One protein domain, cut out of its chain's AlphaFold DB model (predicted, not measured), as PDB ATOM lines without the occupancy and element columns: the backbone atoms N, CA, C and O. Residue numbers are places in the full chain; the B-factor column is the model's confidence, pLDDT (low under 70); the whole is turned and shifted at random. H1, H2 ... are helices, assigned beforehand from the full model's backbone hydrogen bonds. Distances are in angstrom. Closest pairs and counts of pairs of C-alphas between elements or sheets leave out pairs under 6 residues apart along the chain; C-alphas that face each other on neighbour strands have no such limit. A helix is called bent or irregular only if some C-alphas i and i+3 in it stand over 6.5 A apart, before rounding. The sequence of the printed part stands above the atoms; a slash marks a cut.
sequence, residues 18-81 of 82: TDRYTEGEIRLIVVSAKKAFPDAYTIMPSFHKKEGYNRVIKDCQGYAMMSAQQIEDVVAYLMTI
ATOM      1  N   THR A  18     623.008 320.584 494.327       91.31
ATOM      2  CA  THR A  18     624.162 321.320 493.788       91.31
ATOM      3  C   THR A  18     624.978 320.524 492.780       91.31
ATOM      4  O   THR A  18     625.699 321.113 491.983       91.31
ATOM      5  N   ASP A  19     624.861 319.196 492.797       91.69
ATOM      6  CA  ASP A  19     625.539 318.324 491.833       91.69
ATOM      7  C   ASP A  19     624.760 318.237 490.513       91.69
ATOM      8  O   ASP A  19     625.320 317.888 489.473       91.69
ATOM      9  N   ARG A  20     623.456 318.542 490.551       90.12
ATOM     10  CA  ARG A  20     622.543 318.458 489.402       90.12
ATOM     11  C   ARG A  20     622.351 319.786 488.686       90.12
ATOM     12  O   ARG A  20     622.137 319.786 487.478       90.12
ATOM     13  N   TYR A  21     622.370 320.886 489.431       93.50
ATOM     14  CA  TYR A  21     622.030 322.210 488.928       93.50
ATOM     15  C   TYR A  21     623.043 323.248 489.394       93.50
ATOM     16  O   TYR A  21     623.504 323.237 490.535       93.50
ATOM     17  N   THR A  22     623.335 324.195 488.514       95.25
ATOM     18  CA  THR A  22     624.094 325.401 488.842       95.25
ATOM     19  C   THR A  22     623.275 326.335 489.736       95.25
ATOM     20  O   THR A  22     622.045 326.302 489.753       95.25
ATOM     21  N   GLU A  23     623.945 327.248 490.441       95.25
ATOM     22  CA  GLU A  23     623.278 328.250 491.285       95.25
ATOM     23  C   GLU A  23     622.245 329.090 490.500       95.25
ATOM     24  O   GLU A  23     621.152 329.379 490.989       95.25
ATOM     25  N   GLY A  24     622.565 329.450 489.251       96.06
ATOM     26  CA  GLY A  24     621.651 330.167 488.358       96.06
ATOM     27  C   GLY A  24     620.392 329.366 488.022       96.06
ATOM     28  O   GLY A  24     619.290 329.919 488.007       96.06
ATOM     29  N   GLU A  25     620.536 328.060 487.808       95.62
ATOM     30  CA  GLU A  25     619.417 327.153 487.542       95.62
ATOM     31  C   GLU A  25     618.567 326.931 488.794       95.62
ATOM     32  O   GLU A  25     617.342 327.018 488.715       95.62
ATOM     33  N   ILE A  26     619.187 326.745 489.964       95.38
ATOM     34  CA  ILE A  26     618.478 326.640 491.250       95.38
ATOM     35  C   ILE A  26     617.647 327.902 491.497       95.38
ATOM     36  O   ILE A  26     616.459 327.818 491.822       95.38
ATOM     37  N   ARG A  27     618.223 329.084 491.255       97.25
ATOM     38  CA  ARG A  27     617.500 330.358 491.342       97.25
ATOM     39  C   ARG A  27     616.310 330.403 490.387       97.25
ATOM     40  O   ARG A  27     615.215 330.779 490.802       97.25
ATOM     41  N   LEU A  28     616.478 329.986 489.130       95.94
ATOM     42  CA  LEU A  28     615.380 329.941 488.158       95.94
ATOM     43  C   LEU A  28     614.262 328.979 488.591       95.94
ATOM     44  O   LEU A  28     613.083 329.319 488.451       95.94
ATOM     45  N   ILE A  29     614.616 327.818 489.147       95.31
ATOM     46  CA  ILE A  29     613.668 326.828 489.677       95.31
ATOM     47  C   ILE A  29     612.817 327.442 490.797       95.31
ATOM     48  O   ILE A  29     611.590 327.336 490.757       95.31
ATOM     49  N   VAL A  30     613.433 328.143 491.756       95.31
ATOM     50  CA  VAL A  30     612.715 328.788 492.873       95.31
ATOM     51  C   VAL A  30     611.870 329.974 492.385       95.31
ATOM     52  O   VAL A  30     610.691 330.087 492.725       95.31
ATOM     53  N   VAL A  31     612.421 330.839 491.530       96.44
ATOM     54  CA  VAL A  31     611.709 332.001 490.966       96.44
ATOM     55  C   VAL A  31     610.480 331.556 490.173       96.44
ATOM     56  O   VAL A  31     609.375 332.079 490.361       96.44
ATOM     57  N   SER A  32     610.663 330.601 489.259       94.50
ATOM     58  CA  SER A  32     609.619 330.148 488.352       94.50
ATOM     59  C   SER A  32     609.881 328.739 487.818       94.50
ATOM     60  O   SER A  32     610.225 328.561 486.647       94.50
ATOM     61  N   ALA A  33     609.550 327.732 488.623       93.06
ATOM     62  CA  ALA A  33     609.615 326.317 488.250       93.06
ATOM     63  C   ALA A  33     608.936 325.989 486.908       93.06
ATOM     64  O   ALA A  33     609.436 325.176 486.142       93.06
ATOM     65  N   LYS A  34     607.834 326.672 486.568       90.81
ATOM     66  CA  LYS A  34     607.110 326.494 485.290       90.81
ATOM     67  C   LYS A  34     607.943 326.872 484.060       90.81
ATOM     68  O   LYS A  34     607.685 326.378 482.974       90.81
ATOM     69  N   LYS A  35     608.900 327.790 484.231       92.56
ATOM     70  CA  LYS A  35     609.849 328.185 483.182       92.56
ATOM     71  C   LYS A  35     611.095 327.306 483.199       92.56
ATOM     72  O   LYS A  35     611.643 327.054 482.139       92.56
ATOM     73  N   ALA A  36     611.529 326.869 484.382       92.62
ATOM     74  CA  ALA A  36     612.659 325.955 484.530       92.62
ATOM     75  C   ALA A  36     612.359 324.560 483.953       92.62
ATOM     76  O   ALA A  36     613.241 323.915 483.402       92.62
ATOM     77  N   PHE A  37     611.103 324.119 484.053       91.25
ATOM     78  CA  PHE A  37     610.648 322.818 483.578       91.25
ATOM     79  C   PHE A  37     609.453 322.972 482.622       91.25
ATOM     80  O   PHE A  37     608.331 322.631 482.998       91.25
ATOM     81  N   PRO A  38     609.656 323.521 481.410       86.06
ATOM     82  CA  PRO A  38     608.565 323.794 480.473       86.06
ATOM     83  C   PRO A  38     607.903 322.511 479.951       86.06
ATOM     84  O   PRO A  38     606.691 322.486 479.754       86.06
ATOM     85  N   ASP A  39     608.688 321.443 479.792       84.12
ATOM     86  CA  ASP A  39     608.232 320.156 479.256       84.12
ATOM     87  C   ASP A  39     607.762 319.184 480.347       84.12
ATOM     88  O   ASP A  39     607.201 318.127 480.055       84.12
ATOM     89  N   ALA A  40     607.981 319.528 481.620       78.06
ATOM     90  CA  ALA A  40     607.539 318.712 482.740       78.06
ATOM     91  C   ALA A  40     606.237 319.267 483.324       78.06
ATOM     92  O   ALA A  40     606.103 320.464 483.582       78.06
ATOM     93  N   TYR A  41     605.300 318.375 483.646       80.12
ATOM     94  CA  TYR A  41     604.112 318.713 484.429       80.12
ATOM     95  C   TYR A  41     604.491 318.976 485.896       80.12
ATOM     96  O   TYR A  41     604.213 318.181 486.792       80.12
ATOM     97  N   THR A  42     605.167 320.097 486.155       88.81
ATOM     98  CA  THR A  42     605.601 320.476 487.499       88.81
ATOM     99  C   THR A  42     604.463 321.112 488.285       88.81
ATOM    100  O   THR A  42     603.894 322.141 487.900       88.81
ATOM    101  N   ILE A  43     604.165 320.553 489.456       91.38
ATOM    102  CA  ILE A  43     603.222 321.169 490.394       91.38
ATOM    103  C   ILE A  43     603.894 322.183 491.333       91.38
ATOM    104  O   ILE A  43     603.194 322.977 491.953       91.38
ATOM    105  N   MET A  44     605.234 322.262 491.347       93.94
ATOM    106  CA  MET A  44     606.011 323.194 492.180       93.94
ATOM    107  C   MET A  44     605.622 324.657 491.908       93.94
ATOM    108  O   MET A  44     605.779 325.110 490.772       93.94
ATOM    109  N   PRO A  45     605.106 325.424 492.881       92.44
ATOM    110  CA  PRO A  45     604.684 326.808 492.659       92.44
ATOM    111  C   PRO A  45     605.812 327.710 492.128       92.44
ATOM    112  O   PRO A  45     606.984 327.493 492.415       92.44
ATOM    113  N   SER A  46     605.457 328.752 491.371       94.00
ATOM    114  CA  SER A  46     606.392 329.849 491.078       94.00
ATOM    115  C   SER A  46     606.385 330.817 492.261       94.00
ATOM    116  O   SER A  46     605.388 331.521 492.444       94.00
ATOM    117  N   PHE A  47     607.460 330.862 493.052       95.88
ATOM    118  CA  PHE A  47     607.485 331.624 494.307       95.88
ATOM    119  C   PHE A  47     607.644 333.138 494.108       95.88
ATOM    120  O   PHE A  47     607.232 333.909 494.973       95.88
ATOM    121  N   HIS A  48     608.158 333.585 492.954       95.69
ATOM    122  CA  HIS A  48     608.330 335.014 492.645       95.69
ATOM    123  C   HIS A  48     607.395 335.560 491.557       95.69
ATOM    124  O   HIS A  48     607.638 336.621 490.979       95.69
ATOM    125  N   LYS A  49     606.330 334.833 491.221       92.88
ATOM    126  CA  LYS A  49     605.338 335.287 490.241       92.88
ATOM    127  C   LYS A  49     604.234 336.068 490.968       92.88
ATOM    128  O   LYS A  49     603.841 335.704 492.068       92.88
ATOM    129  N   LYS A  50     603.774 337.171 490.370       92.50
ATOM    130  CA  LYS A  50     602.780 338.094 490.964       92.50
ATOM    131  C   LYS A  50     601.417 338.064 490.269       92.50
ATOM    132  O   LYS A  50     600.409 338.464 490.839       92.50
ATOM    133  N   GLU A  51     601.392 337.597 489.026       90.38
ATOM    134  CA  GLU A  51     600.256 337.722 488.111       90.38
ATOM    135  C   GLU A  51     600.003 336.410 487.374       90.38
ATOM    136  O   GLU A  51     600.793 335.480 487.486       90.38
ATOM    137  N   GLY A  52     598.929 336.312 486.585       89.06
ATOM    138  CA  GLY A  52     598.632 335.108 485.799       89.06
ATOM    139  C   GLY A  52     598.222 333.908 486.657       89.06
ATOM    140  O   GLY A  52     598.524 332.764 486.306       89.06
ATOM    141  N   TYR A  53     597.591 334.190 487.797       91.69
ATOM    142  CA  TYR A  53     596.924 333.233 488.672       91.69
ATOM    143  C   TYR A  53     595.408 333.351 488.502       91.69
ATOM    144  O   TYR A  53     594.882 334.432 488.240       91.69
ATOM    145  N   ASN A  54     594.694 332.248 488.718       93.81
ATOM    146  CA  ASN A  54     593.240 332.216 488.623       93.81
ATOM    147  C   ASN A  54     592.618 332.335 490.018       93.81
ATOM    148  O   ASN A  54     592.988 331.583 490.916       93.81
ATOM    149  N   ARG A  55     591.632 333.230 490.180       94.81
ATOM    150  CA  ARG A  55     590.812 333.366 491.404       94.81
ATOM    151  C   ARG A  55     591.619 333.680 492.678       94.81
ATOM    152  O   ARG A  55     591.359 333.112 493.735       94.81
ATOM    153  N   VAL A  56     592.581 334.599 492.585       93.44
ATOM    154  CA  VAL A  56     593.361 335.056 493.750       93.44
ATOM    155  C   VAL A  56     592.484 335.880 494.694       93.44
ATOM    156  O   VAL A  56     591.739 336.759 494.248       93.44
ATOM    157  N   ILE A  57     592.593 335.613 495.997       94.88
ATOM    158  CA  ILE A  57     591.934 336.409 497.040       94.88
ATOM    159  C   ILE A  57     592.429 337.858 497.006       94.88
ATOM    160  O   ILE A  57     593.592 338.105 496.695       94.88
ATOM    161  N   LYS A  58     591.550 338.818 497.321       92.88
ATOM    162  CA  LYS A  58     591.824 340.257 497.151       92.88
ATOM    163  C   LYS A  58     593.131 340.701 497.817       92.88
ATOM    164  O   LYS A  58     593.933 341.364 497.171       92.88
ATOM    165  N   ASP A  59     593.377 340.246 499.041       93.69
ATOM    166  CA  ASP A  59     594.528 340.673 499.846       93.69
ATOM    167  C   ASP A  59     595.880 340.176 499.306       93.69
ATOM    168  O   ASP A  59     596.924 340.716 499.657       93.69
ATOM    169  N   CYS A  60     595.877 339.170 498.423       91.50
ATOM    170  CA  CYS A  60     597.093 338.594 497.841       91.50
ATOM    171  C   CYS A  60     597.310 338.978 496.370       91.50
ATOM    172  O   CYS A  60     598.253 338.493 495.745       91.50
ATOM    173  N   GLN A  61     596.461 339.826 495.784       92.25
ATOM    174  CA  GLN A  61     596.616 340.240 494.387       92.25
ATOM    175  C   GLN A  61     597.886 341.080 494.196       92.25
ATOM    176  O   GLN A  61     598.129 342.029 494.935       92.25
ATOM    177  N   GLY A  62     598.705 340.729 493.198       91.56
ATOM    178  CA  GLY A  62     599.949 341.442 492.874       91.56
ATOM    179  C   GLY A  62     601.132 341.149 493.806       91.56
ATOM    180  O   GLY A  62     602.242 341.623 493.550       91.56
ATOM    181  N   TYR A  63     600.937 340.343 494.852       92.69
ATOM    182  CA  TYR A  63     602.013 339.909 495.739       92.69
ATOM    183  C   TYR A  63     602.661 338.618 495.236       92.69
ATOM    184  O   TYR A  63     601.996 337.714 494.736       92.69
ATOM    185  N   ALA A  64     603.984 338.540 495.381       94.06
ATOM    186  CA  ALA A  64     604.722 337.295 495.203       94.06
ATOM    187  C   ALA A  64     604.708 336.505 496.518       94.06
ATOM    188  O   ALA A  64     604.672 337.105 497.592       94.06
ATOM    189  N   MET A  65     604.788 335.174 496.441       93.12
ATOM    190  CA  MET A  65     604.874 334.324 497.638       93.12
ATOM    191  C   MET A  65     606.175 334.560 498.413       93.12
ATOM    192  O   MET A  65     606.189 334.465 499.636       93.12
ATOM    193  N   MET A  66     607.259 334.876 497.700       95.69
ATOM    194  CA  MET A  66     608.561 335.213 498.266       95.69
ATOM    195  C   MET A  66     609.099 336.502 497.645       95.69
ATOM    196  O   MET A  66     608.984 336.738 496.438       95.69
ATOM    197  N   SER A  67     609.719 337.335 498.477       96.12
ATOM    198  CA  SER A  67     610.521 338.481 498.041       96.12
ATOM    199  C   SER A  67     611.830 338.032 497.382       96.12
ATOM    200  O   SER A  67     612.247 336.886 497.533       96.12
ATOM    201  N   ALA A  68     612.500 338.944 496.670       96.19
ATOM    202  CA  ALA A  68     613.786 338.647 496.037       96.19
ATOM    203  C   ALA A  68     614.848 338.208 497.061       96.19
ATOM    204  O   ALA A  68     615.550 337.234 496.826       96.19
ATOM    205  N   GLN A  69     614.902 338.860 498.228       97.19
ATOM    206  CA  GLN A  69     615.849 338.487 499.279       97.19
ATOM    207  C   GLN A  69     615.587 337.073 499.808       97.19
ATOM    208  O   GLN A  69     616.507 336.272 499.892       97.19
ATOM    209  N   GLN A  70     614.322 336.730 500.074       97.81
ATOM    210  CA  GLN A  70     613.968 335.390 500.553       97.81
ATOM    211  C   GLN A  70     614.324 334.294 499.542       97.81
ATOM    212  O   GLN A  70     614.596 333.163 499.933       97.81
ATOM    213  N   ILE A  71     614.307 334.607 498.244       97.19
ATOM    214  CA  ILE A  71     614.755 333.670 497.209       97.19
ATOM    215  C   ILE A  71     616.251 333.435 497.333       97.19
ATOM    216  O   ILE A  71     616.659 332.280 497.361       97.19
ATOM    217  N   GLU A  72     617.052 334.493 497.442       97.56
ATOM    218  CA  GLU A  72     618.501 334.352 497.601       97.56
ATOM    219  C   GLU A  72     618.864 333.626 498.900       97.56
ATOM    220  O   GLU A  72     619.751 332.780 498.882       97.56
ATOM    221  N   ASP A  73     618.131 333.855 499.993       97.75
ATOM    222  CA  ASP A  73     618.344 333.133 501.254       97.75
ATOM    223  C   ASP A  73     618.084 331.620 501.089       97.75
ATOM    224  O   ASP A  73     618.850 330.786 501.578       97.75
ATOM    225  N   VAL A  74     617.030 331.244 500.352       96.06
ATOM    226  CA  VAL A  74     616.732 329.835 500.044       96.06
ATOM    227  C   VAL A  74     617.757 329.244 499.084       96.06
ATOM    228  O   VAL A  74     618.202 328.119 499.303       96.06
ATOM    229  N   VAL A  75     618.161 329.975 498.044       95.88
ATOM    230  CA  VAL A  75     619.210 329.531 497.114       95.88
ATOM    231  C   VAL A  75     620.509 329.299 497.880       95.88
ATOM    232  O   VAL A  75     621.093 328.228 497.753       95.88
ATOM    233  N   ALA A  76     620.912 330.231 498.744       96.25
ATOM    234  CA  ALA A  76     622.097 330.098 499.582       96.25
ATOM    235  C   ALA A  76     622.029 328.851 500.472       96.25
ATOM    236  O   ALA A  76     623.008 328.113 500.557       96.25
ATOM    237  N   TYR A  77     620.873 328.566 501.081       95.50
ATOM    238  CA  TYR A  77     620.680 327.332 501.841       95.50
ATOM    239  C   TYR A  77     620.803 326.081 500.959       95.50
ATOM    240  O   TYR A  77     621.541 325.162 501.311       95.50
ATOM    241  N   LEU A  78     620.149 326.049 499.793       94.25
ATOM    242  CA  LEU A  78     620.234 324.923 498.854       94.25
ATOM    243  C   LEU A  78     621.671 324.670 498.381       94.25
ATOM    244  O   LEU A  78     622.060 323.517 498.233       94.25
ATOM    245  N   MET A  79     622.482 325.721 498.238       93.75
ATOM    246  CA  MET A  79     623.904 325.603 497.900       93.75
ATOM    247  C   MET A  79     624.748 324.918 498.987       93.75
ATOM    248  O   MET A  79     625.873 324.496 498.716       93.75
ATOM    249  N   THR A  80     624.233 324.780 500.211       93.06
ATOM    250  CA  THR A  80     624.905 324.038 501.292       93.06
ATOM    251  C   THR A  80     624.568 322.544 501.309       93.06
ATOM    252  O   THR A  80     625.256 321.780 501.987       93.06
ATOM    253  N   ILE A  81     623.544 322.116 500.559       87.12
ATOM    254  CA  ILE A  81     623.065 320.729 500.516       87.12
ATOM    255  C   ILE A  81     623.824 319.963 499.425       87.12
ATOM    256  O   ILE A  81     623.401 319.922 498.268       87.12
TER     257      ILE A  81
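What this domain is: This is residues 18 to 81 of the 82 residues of the protein "C-type cytochrome" of Hyphomicrobiales bacterium (UniProt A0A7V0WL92). With little regular structure, the domain is a flat body in which two helices, H1 and H2, pack on each other at one end. The long loop between them runs out to the other end, where residues 54 to 59 stick out, and folds back to H2. The printed part has 64 residues, 25 of them in the two helices, H1 before H2, with no named strand; the class is all helix. It is only just compact, close to loose, with a radius of gyration of the C-alphas of 12.8 A and spans of 40 by 28 by 14 A.

Where its parts are: H1, residues 23 to 36, begins at C-alpha 23 (623.278, 328.250, 491.285) and measures 12.8 A; it is irregular, with C-alphas 31 and 34 9.1 A apart. H2, residues 68 to 78, measures 15.4 A and ends at C-alpha 78 (620.234, 324.923, 498.854).

How they stand to each other: H1 and H2 touch, the closest C-alphas being those of Arg 27 and Val 75, 6.1 A apart. They run opposite ways at a steep tilt of 64 degrees. Every O i to N i+4 pair is within hydrogen-bond range in H2, and 8 of 10 in H1.

The domain as a whole: The C-alphas of Asp 19 and Lys 58 are farthest apart, 40.6 A. The link from H1 to H2, 31 residues, is long. The printed part has no cut, and no printed residue is under 70 in pLDDT.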